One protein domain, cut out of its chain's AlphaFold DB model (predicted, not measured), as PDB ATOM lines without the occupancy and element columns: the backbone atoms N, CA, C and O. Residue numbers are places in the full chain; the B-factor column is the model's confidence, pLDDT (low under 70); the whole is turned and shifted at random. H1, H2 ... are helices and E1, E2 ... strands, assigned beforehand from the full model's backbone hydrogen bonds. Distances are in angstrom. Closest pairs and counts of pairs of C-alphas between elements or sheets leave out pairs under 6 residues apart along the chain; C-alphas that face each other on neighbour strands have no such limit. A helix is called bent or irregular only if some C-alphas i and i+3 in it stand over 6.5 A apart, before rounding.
ATOM      1  N   GLU A  51     -40.127  48.948  28.185       69.25
ATOM      2  CA  GLU A  51     -39.223  47.849  28.513       69.25
ATOM      3  C   GLU A  51     -37.801  48.406  28.625       69.25
ATOM      4  O   GLU A  51     -37.360  49.163  27.753       69.25
ATOM      5  N   PRO A  52     -37.089  48.121  29.724       74.62
ATOM      6  CA  PRO A  52     -35.742  48.615  29.893       74.62
ATOM      7  C   PRO A  52     -34.854  47.908  28.875       74.62
ATOM      8  O   PRO A  52     -34.986  46.705  28.651       74.62
ATOM      9  N   ASP A  53     -33.931  48.655  28.275       83.75
ATOM     10  CA  ASP A  53     -32.906  48.044  27.442       83.75
ATOM     11  C   ASP A  53     -32.015  47.157  28.316       83.75
ATOM     12  O   ASP A  53     -31.171  47.648  29.068       83.75
ATOM     13  N   PHE A  54     -32.229  45.845  28.230       89.50
ATOM     14  CA  PHE A  54     -31.387  44.870  28.907       89.50
ATOM     15  C   PHE A  54     -30.124  44.547  28.111       89.50
ATOM     16  O   PHE A  54     -29.170  44.021  28.680       89.50
ATOM     17  N   LYS A  55     -30.096  44.850  26.806       92.94
ATOM     18  CA  LYS A  55     -29.023  44.414  25.908       92.94
ATOM     19  C   LYS A  55     -27.708  45.105  26.224       92.94
ATOM     20  O   LYS A  55     -26.662  44.524  25.959       92.94
ATOM     21  N   THR A  56     -27.740  46.310  26.794       92.56
ATOM     22  CA  THR A  56     -26.537  47.093  27.110       92.56
ATOM     23  C   THR A  56     -26.416  47.404  28.612       92.56
ATOM     24  O   THR A  56     -26.739  48.509  29.059       92.56
ATOM     25  N   PRO A  57     -25.931  46.448  29.434       92.38
ATOM     26  CA  PRO A  57     -25.717  46.679  30.858       92.38
ATOM     27  C   PRO A  57     -24.802  47.872  31.140       92.38
ATOM     28  O   PRO A  57     -23.711  48.004  30.576       92.38
ATOM     29  N   LYS A  58     -25.218  48.726  32.078       90.00
ATOM     30  CA  LYS A  58     -24.390  49.824  32.588       90.00
ATOM     31  C   LYS A  58     -23.558  49.328  33.761       90.00
ATOM     32  O   LYS A  58     -24.095  49.035  34.821       90.00
ATOM     33  N   ILE A  59     -22.243  49.260  33.568       90.38
ATOM     34  CA  ILE A  59     -21.316  48.767  34.588       90.38
ATOM     35  C   ILE A  59     -20.864  49.918  35.485       90.38
ATOM     36  O   ILE A  59     -20.084  50.780  35.072       90.38
ATOM     37  N   HIS A  60     -21.332  49.908  36.729       87.44
ATOM     38  CA  HIS A  60     -20.967  50.853  37.778       87.44
ATOM     39  C   HIS A  60     -19.839  50.298  38.653       87.44
ATOM     40  O   HIS A  60     -18.905  51.023  39.003       87.44
ATOM     41  N   ASN A  61     -19.885  49.003  38.970       84.00
ATOM     42  CA  ASN A  61     -18.879  48.322  39.770       84.00
ATOM     43  C   ASN A  61     -17.904  47.529  38.892       84.00
ATOM     44  O   ASN A  61     -18.079  46.341  38.641       84.00
ATOM     45  N   GLN A  62     -16.806  48.171  38.494       82.00
ATOM     46  CA  GLN A  62     -15.761  47.530  37.684       82.00
ATOM     47  C   GLN A  62     -15.050  46.358  38.391       82.00
ATOM     48  O   GLN A  62     -14.433  45.537  37.721       82.00
ATOM     49  N   LYS A  63     -15.125  46.255  39.729       80.25
ATOM     50  CA  LYS A  63     -14.505  45.153  40.493       80.25
ATOM     51  C   LYS A  63     -15.362  43.886  40.534       80.25
ATOM     52  O   LYS A  63     -14.816  42.810  40.735       80.25
ATOM     53  N   ALA A  64     -16.679  44.019  40.384       82.00
ATOM     54  CA  ALA A  64     -17.624  42.903  40.349       82.00
ATOM     55  C   ALA A  64     -18.746  43.200  39.334       82.00
ATOM     56  O   ALA A  64     -19.901  43.400  39.721       82.00
ATOM     57  N   PRO A  65     -18.406  43.289  38.034       88.06
ATOM     58  CA  PRO A  65     -19.314  43.776  36.996       88.06
ATOM     59  C   PRO A  65     -20.534  42.878  36.789       88.06
ATOM     60  O   PRO A  65     -21.593  43.373  36.405       88.06
ATOM     61  N   LEU A  66     -20.422  41.575  37.076       88.06
ATOM     62  CA  LEU A  66     -21.517  40.631  36.852       88.06
ATOM     63  C   LEU A  66     -22.764  40.958  37.682       88.06
ATOM     64  O   LEU A  66     -23.871  40.684  37.233       88.06
ATOM     65  N   GLY A  67     -22.617  41.601  38.845       85.94
ATOM     66  CA  GLY A  67     -23.764  42.062  39.626       85.94
ATOM     67  C   GLY A  67     -24.621  43.086  38.879       85.94
ATOM     68  O   GLY A  67     -25.843  42.964  38.852       85.94
ATOM     69  N   ASP A  68     -23.989  44.054  38.213       88.69
ATOM     70  CA  ASP A  68     -24.692  45.055  37.398       88.69
ATOM     71  C   ASP A  68     -25.306  44.426  36.137       88.69
ATOM     72  O   ASP A  68     -26.415  44.788  35.733       88.69
ATOM     73  N   VAL A  69     -24.619  43.441  35.547       90.94
ATOM     74  CA  VAL A  69     -25.133  42.648  34.418       90.94
ATOM     75  C   VAL A  69     -26.396  41.882  34.826       90.94
ATOM     76  O   VAL A  69     -27.428  41.994  34.164       90.94
ATOM     77  N   LEU A  70     -26.356  41.167  35.953       87.81
ATOM     78  CA  LEU A  70     -27.505  40.440  36.487       87.81
ATOM     79  C   LEU A  70     -28.657  41.391  36.833       87.81
ATOM     80  O   LEU A  70     -29.792  41.145  36.435       87.81
ATOM     81  N   ASN A  71     -28.379  42.499  37.523       86.00
ATOM     82  CA  ASN A  71     -29.402  43.485  37.881       86.00
ATOM     83  C   ASN A  71     -30.092  44.084  36.651       86.00
ATOM     84  O   ASN A  71     -31.296  44.334  36.688       86.00
ATOM     85  N   THR A  72     -29.350  44.286  35.559       90.19
ATOM     86  CA  THR A  72     -29.911  44.740  34.280       90.19
ATOM     87  C   THR A  72     -30.944  43.740  33.752       90.19
ATOM     88  O   THR A  72     -32.064  44.133  33.422       90.19
ATOM     89  N   TRP A  73     -30.611  42.444  33.744       89.38
ATOM     90  CA  TRP A  73     -31.543  41.385  33.347       89.38
ATOM     91  C   TRP A  73     -32.763  41.290  34.275       89.38
ATOM     92  O   TRP A  73     -33.902  41.238  33.812       89.38
ATOM     93  N   LEU A  74     -32.552  41.323  35.592       85.75
ATOM     94  CA  LEU A  74     -33.645  41.245  36.566       85.75
ATOM     95  C   LEU A  74     -34.603  42.443  36.454       85.75
ATOM     96  O   LEU A  74     -35.816  42.277  36.577       85.75
ATOM     97  N   ALA A  75     -34.087  43.641  36.162       84.88
ATOM     98  CA  ALA A  75     -34.909  44.827  35.938       84.88
ATOM     99  C   ALA A  75     -35.792  44.718  34.682       84.88
ATOM    100  O   ALA A  75     -36.896  45.273  34.669       84.88
ATOM    101  N   TYR A  76     -35.319  44.017  33.647       86.88
ATOM    102  CA  TYR A  76     -36.125  43.657  32.481       86.88
ATOM    103  C   TYR A  76     -37.208  42.646  32.833       86.88
ATOM    104  O   TYR A  76     -38.383  42.925  32.596       86.88
ATOM    105  N   TYR A  77     -36.847  41.550  33.498       84.12
ATOM    106  CA  TYR A  77     -37.806  40.506  33.861       84.12
ATOM    107  C   TYR A  77     -38.932  41.017  34.789       84.12
ATOM    108  O   TYR A  77     -40.079  40.580  34.718       84.12
ATOM    109  N   ASP A  78     -38.663  42.013  35.639       80.88
ATOM    110  CA  ASP A  78     -39.702  42.679  36.447       80.88
ATOM    111  C   ASP A  78     -40.831  43.309  35.600       80.88
ATOM    112  O   ASP A  78     -41.944  43.538  36.094       80.88
ATOM    113  N   ARG A  79     -40.538  43.622  34.336       83.44
ATOM    114  CA  ARG A  79     -41.412  44.317  33.381       83.44
ATOM    115  C   ARG A  79     -41.821  43.444  32.196       83.44
ATOM    116  O   ARG A  79     -42.735  43.833  31.479       83.44
ATOM    117  N   HIS A  80     -41.205  42.279  32.034       86.38
ATOM    118  CA  HIS A  80     -41.523  41.297  31.011       86.38
ATOM    119  C   HIS A  80     -41.471  39.901  31.632       86.38
ATOM    120  O   HIS A  80     -40.421  39.466  32.097       86.38
ATOM    121  N   ARG A  81     -42.624  39.233  31.730       86.31
ATOM    122  CA  ARG A  81     -42.709  37.929  32.394       86.31
ATOM    123  C   ARG A  81     -43.694  37.020  31.688       86.31
ATOM    124  O   ARG A  81     -44.891  37.045  32.006       86.31
ATOM    125  N   SER A  82     -43.161  36.199  30.794       90.12
ATOM    126  CA  SER A  82     -43.891  35.190  30.029       90.12
ATOM    127  C   SER A  82     -43.558  33.753  30.463       90.12
ATOM    128  O   SER A  82     -42.686  33.500  31.303       90.12
ATOM    129  N   ILE A  83     -44.260  32.779  29.880       92.12
ATOM    130  CA  ILE A  83     -43.898  31.361  29.997       92.12
ATOM    131  C   ILE A  83     -42.568  31.052  29.288       92.12
ATOM    132  O   ILE A  83     -41.826  30.177  29.737       92.12
ATOM    133  N   VAL A  84     -42.232  31.793  28.229       92.81
ATOM    134  CA  VAL A  84     -40.999  31.611  27.451       92.81
ATOM    135  C   VAL A  84     -39.792  32.065  28.257       92.81
ATOM    136  O   VAL A  84     -38.876  31.269  28.477       92.81
ATOM    137  N   ASP A  85     -39.866  33.261  28.841       89.06
ATOM    138  CA  ASP A  85     -38.903  33.764  29.821       89.06
ATOM    139  C   ASP A  85     -38.668  32.770  30.954       89.06
ATOM    140  O   ASP A  85     -37.545  32.549  31.412       89.06
ATOM    141  N   LYS A  86     -39.747  32.158  31.447       89.38
ATOM    142  CA  LYS A  86     -39.674  31.225  32.566       89.38
ATOM    143  C   LYS A  86     -38.913  29.951  32.201       89.38
ATOM    144  O   LYS A  86     -38.035  29.562  32.976       89.38
ATOM    145  N   TYR A  87     -39.237  29.320  31.074       92.94
ATOM    146  CA  TYR A  87     -38.804  27.950  30.783       92.94
ATOM    147  C   TYR A  87     -37.733  27.817  29.700       92.94
ATOM    148  O   TYR A  87     -36.886  26.947  29.859       92.94
ATOM    149  N   TRP A  88     -37.738  28.642  28.653       94.50
ATOM    150  CA  TRP A  88     -36.863  28.458  27.483       94.50
ATOM    151  C   TRP A  88     -35.779  29.527  27.339       94.50
ATOM    152  O   TRP A  88     -34.754  29.275  26.712       94.50
ATOM    153  N   GLN A  89     -35.960  30.701  27.946       93.06
ATOM    154  CA  GLN A  89     -35.066  31.835  27.728       93.06
ATOM    155  C   GLN A  89     -33.713  31.673  28.433       93.06
ATOM    156  O   GLN A  89     -33.591  31.860  29.652       93.06
ATOM    157  N   ASN A  90     -32.674  31.368  27.659       94.06
ATOM    158  CA  ASN A  90     -31.295  31.474  28.118       94.06
ATOM    159  C   ASN A  90     -30.886  32.944  28.120       94.06
ATOM    160  O   ASN A  90     -31.308  33.710  27.257       94.06
ATOM    161  N   VAL A  91     -30.036  33.334  29.065       93.81
ATOM    162  CA  VAL A  91     -29.397  34.653  29.044       93.81
ATOM    163  C   VAL A  91     -27.925  34.434  28.774       93.81
ATOM    164  O   VAL A  91     -27.218  33.878  29.613       93.81
ATOM    165  N   ILE A  92     -27.471  34.860  27.604       93.88
ATOM    166  CA  ILE A  92     -26.079  34.799  27.177       93.88
ATOM    167  C   ILE A  92     -25.471  36.181  27.394       93.88
ATOM    168  O   ILE A  92     -26.012  37.202  26.967       93.88
ATOM    169  N   SER A  93     -24.338  36.220  28.084       93.69
ATOM    170  CA  SER A  93     -23.557  37.430  28.286       93.69
ATOM    171  C   SER A  93     -22.320  37.391  27.403       93.69
ATOM    172  O   SER A  93     -21.521  36.456  27.464       93.69
ATOM    173  N   GLN A  94     -22.154  38.439  26.605       93.75
ATOM    174  CA  GLN A  94     -20.972  38.690  25.794       93.75
ATOM    175  C   GLN A  94     -20.098  39.701  26.541       93.75
ATOM    176  O   GLN A  94     -20.446  40.879  26.638       93.75
ATOM    177  N   GLU A  95     -18.977  39.248  27.098       93.06
ATOM    178  CA  GLU A  95     -17.960  40.114  27.696       93.06
ATOM    179  C   GLU A  95     -16.989  40.577  26.611       93.06
ATOM    180  O   GLU A  95     -16.389  39.764  25.914       93.06
ATOM    181  N   PHE A  96     -16.781  41.887  26.514       93.56
ATOM    182  CA  PHE A  96     -15.775  42.491  25.655       93.56
ATOM    183  C   PHE A  96     -14.685  43.130  26.507       93.56
ATOM    184  O   PHE A  96     -14.928  44.131  27.189       93.56
ATOM    185  N   THR A  97     -13.471  42.595  26.412       93.56
ATOM    186  CA  THR A  97     -12.288  43.099  27.114       93.56
ATOM    187  C   THR A  97     -11.375  43.840  26.140       93.56
ATOM    188  O   THR A  97     -10.970  43.298  25.111       93.56
ATOM    189  N   CYS A  98     -11.039  45.097  26.442       94.75
ATOM    190  CA  CYS A  98     -10.100  45.874  25.632       94.75
ATOM    191  C   CYS A  98      -8.715  45.209  25.594       94.75
ATOM    192  O   CYS A  98      -8.158  44.886  26.639       94.75
ATOM    193  N   MET A  99      -8.126  45.075  24.402       94.88
ATOM    194  CA  MET A  99      -6.812  44.438  24.232       94.88
ATOM    195  C   MET A  99      -5.619  45.373  24.475       94.88
ATOM    196  O   MET A  99      -4.478  44.938  24.365       94.88
ATOM    197  N   ASN A 100      -5.852  46.644  24.823       94.94
ATOM    198  CA  ASN A 100      -4.788  47.533  25.282       94.94
ATOM    199  C   ASN A 100      -4.413  47.171  26.733       94.94
ATOM    200  O   ASN A 100      -5.243  47.408  27.620       94.94
ATOM    201  N   PRO A 101      -3.181  46.693  27.008       92.44
ATOM    202  CA  PRO A 101      -2.773  46.276  28.352       92.44
ATOM    203  C   PRO A 101      -2.885  47.390  29.401       92.44
ATOM    204  O   PRO A 101      -3.171  47.113  30.562       92.44
ATOM    205  N   ALA A 102      -2.725  48.656  28.995       94.56
ATOM    206  CA  ALA A 102      -2.853  49.811  29.885       94.56
ATOM    207  C   ALA A 102      -4.312  50.174  30.230       94.56
ATOM    208  O   ALA A 102      -4.543  51.001  31.107       94.56
ATOM    209  N   CYS A 103      -5.298  49.602  29.529       92.50
ATOM    210  CA  CYS A 103      -6.717  49.890  29.724       92.50
ATOM    211  C   CYS A 103      -7.464  48.690  30.309       92.50
ATOM    212  O   CYS A 103      -8.066  48.825  31.368       92.50
ATOM    213  N   SER A 104      -7.449  47.544  29.618       89.88
ATOM    214  CA  SER A 104      -8.144  46.307  30.022       89.88
ATOM    215  C   SER A 104      -9.615  46.489  30.450       89.88
ATOM    216  O   SER A 104     -10.162  45.666  31.181       89.88
ATOM    217  N   ALA A 105     -10.271  47.572  30.011       91.00
ATOM    218  CA  ALA A 105     -11.647  47.878  30.383       91.00
ATOM    219  C   ALA A 105     -12.604  46.820  29.825       91.00
ATOM    220  O   ALA A 105     -12.456  46.387  28.675       91.00
ATOM    221  N   LYS A 106     -13.599  46.454  30.638       91.44
ATOM    222  CA  LYS A 106     -14.636  45.481  30.298       91.44
ATOM    223  C   LYS A 106     -15.957  46.173  29.975       91.44
ATOM    224  O   LYS A 106     -16.343  47.147  30.621       91.44
ATOM    225  N   SER A 107     -16.658  45.641  28.986       92.69
ATOM    226  CA  SER A 107     -18.024  46.022  28.608       92.69
ATOM    227  C   SER A 107     -18.826  44.760  28.311       92.69
ATOM    228  O   SER A 107     -18.229  43.726  28.020       92.69
ATOM    229  N   TYR A 108     -20.151  44.826  28.407       93.81
ATOM    230  CA  TYR A 108     -21.007  43.647  28.299       93.81
ATOM    231  C   TYR A 108     -22.172  43.914  27.359       93.81
ATOM    232  O   TYR A 108     -22.657  45.043  27.270       93.81
ATOM    233  N   LYS A 109     -22.633  42.858  26.694       94.81
ATOM    234  CA  LYS A 109     -23.904  42.824  25.975       94.81
ATOM    235  C   LYS A 109     -24.674  41.581  26.403       94.81
ATOM    236  O   LYS A 109     -24.072  40.525  26.578       94.81
ATOM    237  N   LEU A 110     -25.981  41.720  26.587       94.88
ATOM    238  CA  LEU A 110     -26.866  40.600  26.889       94.88
ATOM    239  C   LEU A 110     -27.685  40.212  25.667       94.88
ATOM    240  O   LEU A 110     -28.209  41.066  24.946       94.88
ATOM    241  N   GLU A 111     -27.821  38.909  25.485       93.62
ATOM    242  CA  GLU A 111     -28.698  38.273  24.516       93.62
ATOM    243  C   GLU A 111     -29.598  37.311  25.286       93.62
ATOM    244  O   GLU A 111     -29.142  36.572  26.160       93.62
ATOM    245  N   ALA A 112     -30.896  37.391  25.022       91.75
ATOM    246  CA  ALA A 112     -31.875  36.499  25.607       91.75
ATOM    247  C   ALA A 112     -32.361  35.614  24.462       91.75
ATOM    248  O   ALA A 112     -32.975  36.128  23.529       91.75
ATOM    249  N   GLU A 113     -32.045  34.323  24.522       91.12
ATOM    250  CA  GLU A 113     -32.221  33.401  23.401       91.12
ATOM    251  C   GLU A 113     -32.944  32.126  23.863       91.12
ATOM    252  O   GLU A 113     -32.448  31.413  24.748       91.12
ATOM    253  N   PRO A 114     -34.101  31.785  23.266       92.88
ATOM    254  CA  PRO A 114     -34.796  30.536  23.574       92.88
ATOM    255  C   PRO A 114     -34.097  29.299  22.988       92.88
ATOM    256  O   PRO A 114     -34.472  28.162  23.283       92.88
ATOM    257  N   PHE A 115     -33.073  29.509  22.155       93.25
ATOM    258  CA  PHE A 115     -32.364  28.464  21.434       93.25
ATOM    259  C   PHE A 115     -30.849  28.605  21.585       93.25
ATOM    260  O   PHE A 115     -30.327  29.715  21.574       93.25
ATOM    261  N   ILE A 116     -30.141  27.476  21.631       93.38
ATOM    262  CA  ILE A 116     -28.704  27.419  21.331       93.38
ATOM    263  C   ILE A 116     -28.541  26.848  19.928       93.38
ATOM    264  O   ILE A 116     -29.266  25.937  19.527       93.38
ATOM    265  N   VAL A 117     -27.596  27.382  19.170       91.94
ATOM    266  CA  VAL A 117     -27.303  26.908  17.824       91.94
ATOM    267  C   VAL A 117     -26.136  25.925  17.869       91.94
ATOM    268  O   VAL A 117     -25.138  26.157  18.542       91.94
ATOM    269  N   ALA A 118     -26.268  24.817  17.145       92.25
ATOM    270  CA  ALA A 118     -25.203  23.853  16.924       92.25
ATOM    271  C   ALA A 118     -24.992  23.674  15.419       92.25
ATOM    272  O   ALA A 118     -25.907  23.296  14.684       92.25
ATOM    273  N   TYR A 119     -23.767  23.925  14.967       88.31
ATOM    274  CA  TYR A 119     -23.353  23.681  13.591       88.31
ATOM    275  C   TYR A 119     -22.564  22.371  13.534       88.31
ATOM    276  O   TYR A 119     -21.444  22.340  14.059       88.31
ATOM    277  N   PRO A 120     -23.098  21.305  12.906       86.94
ATOM    278  CA  PRO A 120     -22.303  20.119  12.621       86.94
ATOM    279  C   PRO A 120     -21.084  20.506  11.781       86.94
ATOM    280  O   PRO A 120     -21.189  21.361  10.894       86.94
ATOM    281  N   ALA A 121     -19.944  19.875  12.047       79.50
ATOM    282  CA  ALA A 121     -18.729  20.077  11.270       79.50
ATOM    283  C   ALA A 121     -18.993  19.904   9.761       79.50
ATOM    284  O   ALA A 121     -19.833  19.110   9.328       79.50
ATOM    285  N   ALA A 122     -18.288  20.684   8.939       67.31
ATOM    286  CA  ALA A 122     -18.362  20.529   7.492       67.31
ATOM    287  C   ALA A 122     -17.476  19.361   7.040       67.31
ATOM    288  O   ALA A 122     -16.336  19.243   7.485       67.31
ATOM    289  N   GLU A 123     -17.936  18.585   6.057       54.88
ATOM    290  CA  GLU A 123     -17.158  17.509   5.414       54.88
ATOM    291  C   GLU A 123     -15.775  17.996   4.920       54.88
ATOM    292  O   GLU A 123     -14.787  17.270   4.938       54.88
ATOM    293  N   THR A 124     -15.663  19.278   4.548       48.91
ATOM    294  CA  THR A 124     -14.418  19.918   4.094       48.91
ATOM    295  C   THR A 124     -13.503  20.428   5.209       48.91
ATOM    296  O   THR A 124     -12.329  20.684   4.930       48.91
ATOM    297  N   GLN A 125     -13.989  20.577   6.446       50.12
ATOM    298  CA  GLN A 125     -13.141  20.868   7.611       50.12
ATOM    299  C   GLN A 125     -12.363  19.623   8.071       50.12
ATOM    300  O   GLN A 125     -11.383  19.750   8.798       50.12
ATOM    301  N   ALA A 140     -19.867  21.002  18.992       92.06
ATOM    302  CA  ALA A 140     -20.621  21.996  18.234       92.06
ATOM    303  C   ALA A 140     -20.988  23.222  19.076       92.06
ATOM    304  O   ALA A 140     -20.869  24.345  18.586       92.06
ATOM    305  N   VAL A 141     -21.365  23.020  20.338       91.69
ATOM    306  CA  VAL A 141     -21.615  24.113  21.284       91.69
ATOM    307  C   VAL A 141     -20.309  24.820  21.657       91.69
ATOM    308  O   VAL A 141     -20.289  26.046  21.666       91.69
ATOM    309  N   ASP A 142     -19.201  24.094  21.852       89.69
ATOM    310  CA  ASP A 142     -17.876  24.690  22.099       89.69
ATOM    311  C   ASP A 142     -17.475  25.659  20.970       89.69
ATOM    312  O   ASP A 142     -16.872  26.701  21.225       89.69
ATOM    313  N   ARG A 143     -17.818  25.342  19.713       87.94
ATOM    314  CA  ARG A 143     -17.576  26.220  18.554       87.94
ATOM    315  C   ARG A 143     -18.503  27.434  18.523       87.94
ATOM    316  O   ARG A 143     -18.058  28.507  18.130       87.94
ATOM    317  N   GLU A 144     -19.760  27.290  18.934       86.06
ATOM    318  CA  GLU A 144     -20.695  28.422  19.052       86.06
ATOM    319  C   GLU A 144     -20.254  29.395  20.157       86.06
ATOM    320  O   GLU A 144     -20.260  30.615  19.995       86.06
ATOM    321  N   PHE A 145     -19.777  28.847  21.272       87.38
ATOM    322  CA  PHE A 145     -19.196  29.593  22.382       87.38
ATOM    323  C   PHE A 145     -17.679  29.765  22.234       87.38
ATOM    324  O   PHE A 145     -17.002  29.968  23.247       87.38
ATOM    325  N   ALA A 146     -17.158  29.695  20.996       77.38
ATOM    326  CA  ALA A 146     -15.727  29.679  20.711       77.38
ATOM    327  C   ALA A 146     -14.985  30.698  21.582       77.38
ATOM    328  O   ALA A 146     -15.366  31.877  21.627       77.38
ATOM    329  N   PRO A 147     -13.941  30.260  22.302       65.88
ATOM    330  CA  PRO A 147     -13.286  31.120  23.259       65.88
ATOM    331  C   PRO A 147     -12.600  32.278  22.536       65.88
ATOM    332  O   PRO A 147     -11.845  32.081  21.584       65.88
ATOM    333  N   ASP A 148     -12.820  33.480  23.065       73.00
ATOM    334  CA  ASP A 148     -11.972  34.648  22.847       73.00
ATOM    335  C   ASP A 148     -11.808  35.090  21.379       73.00
ATOM    336  O   ASP A 148     -10.692  35.232  20.873       73.00
ATOM    337  N   GLU A 149     -12.919  35.406  20.705       87.50
ATOM    338  CA  GLU A 149     -12.879  36.046  19.384       87.50
ATOM    339  C   GLU A 149     -12.286  37.463  19.485       87.50
ATOM    340  O   GLU A 149     -12.704  38.280  20.309       87.50
ATOM    341  N   VAL A 150     -11.321  37.792  18.622       91.75
ATOM    342  CA  VAL A 150     -10.791  39.156  18.509       91.75
ATOM    343  C   VAL A 150     -11.625  39.944  17.508       91.75
ATOM    344  O   VAL A 150     -11.687  39.607  16.331       91.75
ATOM    345  N   LEU A 151     -12.222  41.034  17.979       91.12
ATOM    346  CA  LEU A 151     -13.078  41.910  17.193       91.12
ATOM    347  C   LEU A 151     -12.406  43.261  16.950       91.12
ATOM    348  O   LEU A 151     -11.927  43.914  17.886       91.12
ATOM    349  N   GLU A 152     -12.465  43.725  15.703       92.69
ATOM    350  CA  GLU A 152     -12.068  45.073  15.275       92.69
ATOM    351  C   GLU A 152     -13.107  46.121  15.700       92.69
ATOM    352  O   GLU A 152     -13.846  46.687  14.897       92.69
ATOM    353  N   THR A 153     -13.190  46.371  17.006       90.12
ATOM    354  CA  THR A 153     -14.108  47.346  17.602       90.12
ATOM    355  C   THR A 153     -13.374  48.319  18.516       90.12
ATOM    356  O   THR A 153     -12.472  47.966  19.276       90.12
ATOM    357  N   THR A 154     -13.774  49.590  18.457       93.44
ATOM    358  CA  THR A 154     -13.091  50.657  19.197       93.44
ATOM    359  C   THR A 154     -13.490  50.638  20.672       93.44
ATOM    360  O   THR A 154     -14.669  50.677  21.007       93.44
ATOM    361  N   CYS A 155     -12.506  50.624  21.571       92.50
ATOM    362  CA  CYS A 155     -12.718  50.771  23.005       92.50
ATOM    363  C   CYS A 155     -13.260  52.162  23.347       92.50
ATOM    364  O   CYS A 155     -12.682  53.185  22.983       92.50
ATOM    365  N   GLU A 156     -14.331  52.206  24.129       90.94
ATOM    366  CA  GLU A 156     -15.002  53.432  24.552       90.94
ATOM    367  C   GLU A 156     -14.095  54.273  25.459       90.94
ATOM    368  O   GLU A 156     -14.128  55.503  25.373       90.94
ATOM    369  N   THR A 157     -13.242  53.603  26.246       91.38
ATOM    370  CA  THR A 157     -12.355  54.201  27.258       91.38
ATOM    371  C   THR A 157     -11.058  54.749  26.655       91.38
ATOM    372  O   THR A 157     -10.763  55.927  26.821       91.38
ATOM    373  N   CYS A 158     -10.280  53.927  25.935       93.94
ATOM    374  CA  CYS A 158      -8.944  54.313  25.444       93.94
ATOM    375  C   CYS A 158      -8.831  54.467  23.918       93.94
ATOM    376  O   CYS A 158      -7.745  54.740  23.414       93.94
ATOM    377  N   LYS A 159      -9.924  54.259  23.172       94.94
ATOM    378  CA  LYS A 159      -9.986  54.326  21.697       94.94
ATOM    379  C   LYS A 159      -9.104  53.317  20.942       94.94
ATOM    380  O   LYS A 159      -8.980  53.406  19.724       94.94
ATOM    381  N   HIS A 160      -8.534  52.325  21.627       94.88
ATOM    382  CA  HIS A 160      -7.843  51.202  20.986       94.88
ATOM    383  C   HIS A 160      -8.809  50.370  20.123       94.88
ATOM    384  O   HIS A 160      -9.973  50.228  20.487       94.88
ATOM    385  N   LYS A 161      -8.336  49.821  18.997       93.06
ATOM    386  CA  LYS A 161      -9.181  49.231  17.937       93.06
ATOM    387  C   LYS A 161      -9.608  47.775  18.137       93.06
ATOM    388  O   LYS A 161     -10.424  47.300  17.358       93.06
ATOM    389  N   TYR A 162      -9.063  47.079  19.130       94.50
ATOM    390  CA  TYR A 162      -9.323  45.655  19.315       94.50
ATOM    391  C   TYR A 162      -9.904  45.354  20.692       94.50
ATOM    392  O   TYR A 162      -9.419  45.838  21.728       94.50
ATOM    393  N   LYS A 163     -10.931  44.509  20.691       94.81
ATOM    394  CA  LYS A 163     -11.503  43.898  21.886       94.81
ATOM    395  C   LYS A 163     -11.526  42.387  21.711       94.81
ATOM    396  O   LYS A 163     -11.731  41.891  20.612       94.81
ATOM    397  N   ARG A 164     -11.355  41.674  22.812       94.69
ATOM    398  CA  ARG A 164     -11.592  40.236  22.905       94.69
ATOM    399  C   ARG A 164     -13.024  40.010  23.373       94.69
ATOM    400  O   ARG A 164     -13.403  40.617  24.373       94.69
ATOM    401  N   ARG A 165     -13.792  39.170  22.681       93.12
ATOM    402  CA  ARG A 165     -15.142  38.753  23.070       93.12
ATOM    403  C   ARG A 165     -15.112  37.353  23.665       93.12
ATOM    404  O   ARG A 165     -14.627  36.427  23.026       93.12
ATOM    405  N   ARG A 166     -15.715  37.197  24.839       91.50
ATOM    406  CA  ARG A 166     -16.013  35.908  25.467       91.50
ATOM    407  C   ARG A 166     -17.518  35.794  25.673       91.50
ATOM    408  O   ARG A 166     -18.118  36.700  26.248       91.50
ATOM    409  N   ASN A 167     -18.109  34.684  25.247       91.69
ATOM    410  CA  ASN A 167     -19.520  34.387  25.481       91.69
ATOM    411  C   ASN A 167     -19.649  33.412  26.651       91.69
ATOM    412  O   ASN A 167     -18.848  32.487  26.779       91.69
ATOM    413  N   PHE A 168     -20.659  33.600  27.493       91.44
ATOM    414  CA  PHE A 168     -21.018  32.624  28.515       91.44
ATOM    415  C   PHE A 168     -22.508  32.682  28.840       91.44
ATOM    416  O   PHE A 168     -23.161  33.719  28.717       91.44
ATOM    417  N   ILE A 169     -23.042  31.556  29.292       92.69
ATOM    418  CA  ILE A 169     -24.410  31.419  29.776       92.69
ATOM    419  C   ILE A 169     -24.471  32.066  31.163       92.69
ATOM    420  O   ILE A 169     -23.912  31.538  32.120       92.69
ATOM    421  N   LEU A 170     -25.117  33.230  31.265       92.00
ATOM    422  CA  LEU A 170     -25.427  33.904  32.530       92.00
ATOM    423  C   LEU A 170     -26.613  33.233  33.226       92.00
ATOM    424  O   LEU A 170     -26.596  33.068  34.441       92.00
ATOM    425  N   ARG A 171     -27.635  32.857  32.448       92.00
ATOM    426  CA  ARG A 171     -28.772  32.060  32.908       92.00
ATOM    427  C   ARG A 171     -28.992  30.887  31.967       92.00
ATOM    428  O   ARG A 171     -29.281  31.091  30.792       92.00
ATOM    429  N   ALA A 172     -28.918  29.686  32.512       93.44
ATOM    430  CA  ALA A 172     -29.232  28.442  31.834       93.44
ATOM    431  C   ALA A 172     -30.734  28.152  31.975       93.44
ATOM    432  O   ALA A 172     -31.231  28.048  33.096       93.44
ATOM    433  N   ALA A 173     -31.483  28.070  30.879       94.12
ATOM    434  CA  ALA A 173     -32.928  27.859  30.941       94.12
ATOM    435  C   ALA A 173     -33.291  26.452  31.475       94.12
ATOM    436  O   ALA A 173     -32.539  25.508  31.268       94.12
ATOM    437  N   PRO A 174     -34.438  26.262  32.151       94.06
ATOM    438  CA  PRO A 174     -34.916  24.930  32.545       94.06
ATOM    439  C   PRO A 174     -35.111  23.961  31.372       94.06
ATOM    440  O   PRO A 174     -34.860  22.765  31.505       94.06
ATOM    441  N   VAL A 212     -18.695  29.829  35.457       61.69
ATOM    442  CA  VAL A 212     -18.346  29.023  36.647       61.69
ATOM    443  C   VAL A 212     -17.206  29.627  37.469       61.69
ATOM    444  O   VAL A 212     -17.348  29.737  38.687       61.69
ATOM    445  N   ASP A 213     -16.138  30.103  36.826       64.88
ATOM    446  CA  ASP A 213     -14.990  30.722  37.513       64.88
ATOM    447  C   ASP A 213     -15.355  32.036  38.230       64.88
ATOM    448  O   ASP A 213     -14.742  32.414  39.227       64.88
ATOM    449  N   ASP A 214     -16.412  32.701  37.764       68.06
ATOM    450  CA  ASP A 214     -16.904  33.978  38.265       68.06
ATOM    451  C   ASP A 214     -18.191  33.832  39.101       68.06
ATOM    452  O   ASP A 214     -18.774  34.842  39.515       68.06
ATOM    453  N   LYS A 215     -18.633  32.597  39.421       69.88
ATOM    454  CA  LYS A 215     -19.835  32.347  40.250       69.88
ATOM    455  C   LYS A 215     -19.790  33.104  41.579       69.88
ATOM    456  O   LYS A 215     -20.807  33.631  42.034       69.88
ATOM    457  N   ALA A 216     -18.598  33.244  42.161       72.44
ATOM    458  CA  ALA A 216     -18.370  34.007  43.386       72.44
ATOM    459  C   ALA A 216     -18.783  35.489  43.286       72.44
ATOM    460  O   ALA A 216     -19.176  36.064  44.300       72.44
ATOM    461  N   GLN A 217     -18.740  36.101  42.095       76.19
ATOM    462  CA  GLN A 217     -19.161  37.492  41.911       76.19
ATOM    463  C   GLN A 217     -20.679  37.655  42.020       76.19
ATOM    464  O   GLN A 217     -21.128  38.687  42.506       76.19
ATOM    465  N   LEU A 218     -21.469  36.659  41.595       76.62
ATOM    466  CA  LEU A 218     -22.936  36.734  41.605       76.62
ATOM    467  C   LEU A 218     -23.565  36.289  42.925       76.62
ATOM    468  O   LEU A 218     -24.608  36.829  43.297       76.62
ATOM    469  N   ARG A 219     -22.935  35.364  43.663       77.75
ATOM    470  CA  ARG A 219     -23.471  34.836  44.935       77.75
ATOM    471  C   ARG A 219     -23.928  35.924  45.919       77.75
ATOM    472  O   ARG A 219     -25.035  35.789  46.442       77.75
ATOM    473  N   PRO A 220     -23.170  37.013  46.171       78.00
ATOM    474  CA  PRO A 220     -23.622  38.079  47.067       78.00
ATOM    475  C   PRO A 220     -24.894  38.773  46.574       78.00
ATOM    476  O   PRO A 220     -25.772  39.072  47.378       78.00
ATOM    477  N   PHE A 221     -25.023  38.995  45.262       74.50
ATOM    478  CA  PHE A 221     -26.199  39.634  44.667       74.50
ATOM    479  C   PHE A 221     -27.420  38.721  44.720       74.50
ATOM    480  O   PHE A 221     -28.492  39.172  45.110       74.50
ATOM    481  N   LEU A 222     -27.253  37.437  44.400       76.00
ATOM    482  CA  LEU A 222     -28.324  36.442  44.483       76.00
ATOM    483  C   LEU A 222     -28.786  36.242  45.931       76.00
ATOM    484  O   LEU A 222     -29.985  36.247  46.204       76.00
ATOM    485  N   THR A 223     -27.844  36.183  46.877       77.06
ATOM    486  CA  THR A 223     -28.144  36.101  48.315       77.06
ATOM    487  C   THR A 223     -28.870  37.355  48.800       77.06
ATOM    488  O   THR A 223     -29.860  37.252  49.518       77.06
ATOM    489  N   ALA A 224     -28.417  38.545  48.395       72.94
ATOM    490  CA  ALA A 224     -29.066  39.805  48.747       72.94
ATOM    491  C   ALA A 224     -30.472  39.919  48.138       72.94
ATOM    492  O   ALA A 224     -31.393  40.355  48.825       72.94
ATOM    493  N   ALA A 225     -30.664  39.481  46.892       68.56
ATOM    494  CA  ALA A 225     -31.970  39.434  46.240       68.56
ATOM    495  C   ALA A 225     -32.920  38.446  46.944       68.56
ATOM    496  O   ALA A 225     -34.091  38.762  47.157       68.56
ATOM    497  N   ALA A 226     -32.419  37.286  47.376       67.00
ATOM    498  CA  ALA A 226     -33.177  36.317  48.167       67.00
ATOM    499  C   ALA A 226     -33.509  36.836  49.582       67.00
ATOM    500  O   ALA A 226     -34.630  36.673  50.059       67.00
ATOM    501  N   ALA A 227     -32.575  37.516  50.249       66.81
ATOM    502  CA  ALA A 227     -32.804  38.116  51.564       66.81
ATOM    503  C   ALA A 227     -33.808  39.279  51.497       66.81
ATOM    504  O   ALA A 227     -34.718  39.365  52.323       66.81
ATOM    505  N   ALA A 228     -33.699  40.137  50.477       63.81
ATOM    506  CA  ALA A 228     -34.680  41.181  50.199       63.81
ATOM    507  C   ALA A 228     -36.071  40.579  49.934       63.81
ATOM    508  O   ALA A 228     -37.060  41.100  50.448       63.81
ATOM    509  N   ALA A 229     -36.140  39.445  49.225       58.88
ATOM    510  CA  ALA A 229     -37.377  38.694  49.013       58.88
ATOM    511  C   ALA A 229     -38.022  38.229  50.331       58.88
ATOM    512  O   ALA A 229     -39.239  38.336  50.492       58.88
ATOM    513  N   ALA A 230     -37.216  37.715  51.266       58.47
ATOM    514  CA  ALA A 230     -37.672  37.228  52.568       58.47
ATOM    515  C   ALA A 230     -38.151  38.359  53.499       58.47
ATOM    516  O   ALA A 230     -39.033  38.146  54.324       58.47
ATOM    517  N   ALA A 231     -37.610  39.571  53.338       62.53
ATOM    518  CA  ALA A 231     -37.960  40.755  54.124       62.53
ATOM    519  C   ALA A 231     -39.130  41.585  53.544       62.53
ATOM    520  O   ALA A 231     -39.365  42.706  53.991       62.53
ATOM    521  N   GLY A 232     -39.848  41.081  52.532       54.69
ATOM    522  CA  GLY A 232     -40.940  41.811  51.868       54.69
ATOM    523  C   GLY A 232     -40.482  42.913  50.899       54.69
ATOM    524  O   GLY A 232     -41.303  43.701  50.431       54.69
ATOM    525  N   GLY A 233     -39.183  42.979  50.589       51.66
ATOM    526  CA  GLY A 233     -38.612  43.815  49.535       51.66
ATOM    527  C   GLY A 233     -38.755  43.191  48.140       51.66
ATOM    528  O   GLY A 233     -39.402  42.159  47.956       51.66
ATOM    529  N   LYS A 234     -38.141  43.816  47.123       48.59
ATOM    530  CA  LYS A 234     -38.111  43.271  45.753       48.59
ATOM    531  C   LYS A 234     -37.493  41.864  45.762       48.59
ATOM    532  O   LYS A 234     -36.333  41.709  46.137       48.59
ATOM    533  N   ARG A 235     -38.281  40.858  45.365       54.56
ATOM    534  CA  ARG A 235     -37.849  39.456  45.248       54.56
ATOM    535  C   ARG A 235     -36.946  39.259  44.015       54.56
ATOM    536  O   ARG A 235     -37.041  40.045  43.073       54.56
ATOM    537  N   LEU A 236     -36.174  38.160  43.951       58.41
ATOM    538  CA  LEU A 236     -35.959  37.519  42.641       58.41
ATOM    539  C   LEU A 236     -37.349  37.266  42.043       58.41
ATOM    540  O   LEU A 236     -38.232  36.832  42.793       58.41
ATOM    541  N   PRO A 237     -37.589  37.560  40.759       57.34
ATOM    542  CA  PRO A 237     -38.934  37.510  40.218       57.34
ATOM    543  C   PRO A 237     -39.610  36.168  40.513       57.34
ATOM    544  O   PRO A 237     -39.110  35.102  40.154       57.34
ATOM    545  N   GLU A 238     -40.737  36.225  41.224       52.38
ATOM    546  CA  GLU A 238     -41.487  35.037  41.627       52.38
ATOM    547  C   GLU A 238     -41.781  34.176  40.393       52.38
ATOM    548  O   GLU A 238     -42.226  34.694  39.376       52.38
ATOM    549  N   GLY A 239     -41.510  32.871  40.449       55.59
ATOM    550  CA  GLY A 239     -41.719  31.965  39.316       55.59
ATOM    551  C   GLY A 239     -40.577  31.870  38.296       55.59
ATOM    552  O   GLY A 239     -40.721  31.085  37.361       55.59
ATOM    553  N   MET A 240     -39.457  32.582  38.462       65.38
ATOM    554  CA  MET A 240     -38.227  32.308  37.709       65.38
ATOM    555  C   MET A 240     -37.566  31.025  38.247       65.38
ATOM    556  O   MET A 240     -37.222  30.944  39.422       65.38
ATOM    557  N   LEU A 241     -37.394  30.010  37.394       65.19
ATOM    558  CA  LEU A 241     -36.878  28.680  37.767       65.19
ATOM    559  C   LEU A 241     -35.336  28.624  37.836       65.19
ATOM    560  O   LEU A 241     -34.708  27.748  37.237       65.19
ATOM    561  N   GLY A 242     -34.721  29.597  38.512       79.50
ATOM    562  CA  GLY A 242     -33.265  29.664  38.689       79.50
ATOM    563  C   GLY A 242     -32.496  29.680  37.362       79.50
ATOM    564  O   GLY A 242     -32.914  30.329  36.392       79.50
ATOM    565  N   GLY A 243     -31.389  28.941  37.327       85.56
ATOM    566  CA  GLY A 243     -30.475  28.813  36.192       85.56
ATOM    567  C   GLY A 243     -29.209  29.648  36.299       85.56
ATOM    568  O   GLY A 243     -28.515  29.807  35.301       85.56
ATOM    569  N   TYR A 244     -28.931  30.206  37.475       84.75
ATOM    570  CA  TYR A 244     -27.736  31.011  37.723       84.75
ATOM    571  C   TYR A 244     -26.710  30.181  38.505       84.75
ATOM    572  O   TYR A 244     -25.563  30.022  38.093       84.75
ATOM    573  N   GLU A 245     -27.122  29.586  39.624       81.62
ATOM    574  CA  GLU A 245     -26.208  28.831  40.490       81.62
ATOM    575  C   GLU A 245     -26.171  27.344  40.151       81.62
ATOM    576  O   GLU A 245     -25.137  26.703  40.357       81.62
ATOM    577  N   GLU A 246     -27.269  26.824  39.609       86.50
ATOM    578  CA  GLU A 246     -27.438  25.435  39.213       86.50
ATOM    579  C   GLU A 246     -26.462  25.058  38.095       86.50
ATOM    580  O   GLU A 246     -26.032  25.888  37.288       86.50
ATOM    581  N   ASP A 247     -26.078  23.787  38.060       89.56
ATOM    582  CA  ASP A 247     -25.223  23.288  36.994       89.56
ATOM    583  C   ASP A 247     -26.065  23.087  35.719       89.56
ATOM    584  O   ASP A 247     -27.095  22.411  35.773       89.56
TER     585      ASP A 247
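This is residues 51 to 125, 140 to 174 and 212 to 247 of the 327 residues of a protein of Eutypa lata (strain UCR-EL1) (UniProt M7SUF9). A strongly twisted sheet of four strands has helix H1 slantwise over E2 and E1, and the longer helix H4 packs on H1 with residues 217 to 221. Strand E3 follows E2 after a tight link of one residue and lies close to short helix H3, which is not on the sheet, and short H2 only grazes the sheet. The printed part has 146 residues with four named helices and five named strands, in the order H1 H2 E1 E2 E3 H3 E4 E5 H4; the sheet runs E2 E1 E5 E4, all antiparallel, and the class is mixed, helices and strands. The whole is compact, with a radius of gyration of the C-alphas of 16.7 A and spans of 52 by 42 by 29 A.

In the sheet, E1 covers residues 90 to 98, 25.7 A long, and begins at C-alpha 90 at (-31.295, 31.474, 28.118). E2 is residues 106 to 113, 22.4 A; E5 is residues 163 to 171, 23.7 A; E4 is residues 149 to 151. E3 is residues 115 to 118 and pairs with no named strand. H1 spans residues 65 to 77, 19.0 A, from C-alpha 65 at (-19.314, 43.776, 36.996). H2 is residues 83 to 87 and H3 residues 140 to 144. H4 spans residues 212 to 230, 26.3 A, ending at C-alpha 230 at (-37.672, 37.228, 52.568); it is irregular, with C-alphas 213 and 216 7.5 A apart, and has a kink of 41 degrees near residue 219.

Inner strands E1 and E5 are antiparallel, with N 93 and O 168 at 2.8 A. E1 and E2 form a hairpin, with N 92 and O 111 at 2.8 A. E4 and E5 form another, with N 151 and O 163 at 2.8 A. With H1 on one face, sheet and helix make two layers; the height of H1 over the sheet is 9.1 A, and its line and that of E1 stand at 36 degrees on the local plane. The closest C-alphas of H1 and E2, Val 69 and Tyr 108, are 7.4 A apart. H1 and H4 touch, residues 65 to 70 with 217 to 221 alone, at a steep tilt of 48 degrees, the same way; their closest C-alphas, Gly 67 and Leu 218, are 5.7 A apart. H4 only grazes the sheet, with residues 212 to 218. H1 and H2 are close but not clearly touching, their closest C-alphas, Tyr 77 and Asp 85, being 7.9 A apart. The closest C-alphas of E3 and H3, Ala 118 and Ala 140, are 5.1 A apart; H3 is not on the sheet. In H1, H2 and H3 every O i to N i+4 pair is within hydrogen-bond range; in H4, 10 of 15 are.

The farthest C-alphas, Thr 124 and Ala 231, are 59.1 A apart. Residues 126 to 139 and 175 to 211 are not printed; the gaps are 13.0 A and 17.6 A between C-alphas. The link E4 to E5 is long, with 11 residues. Mean pLDDT of the printed part is 83.6; 27 residues are under 70, among them 225 to 241.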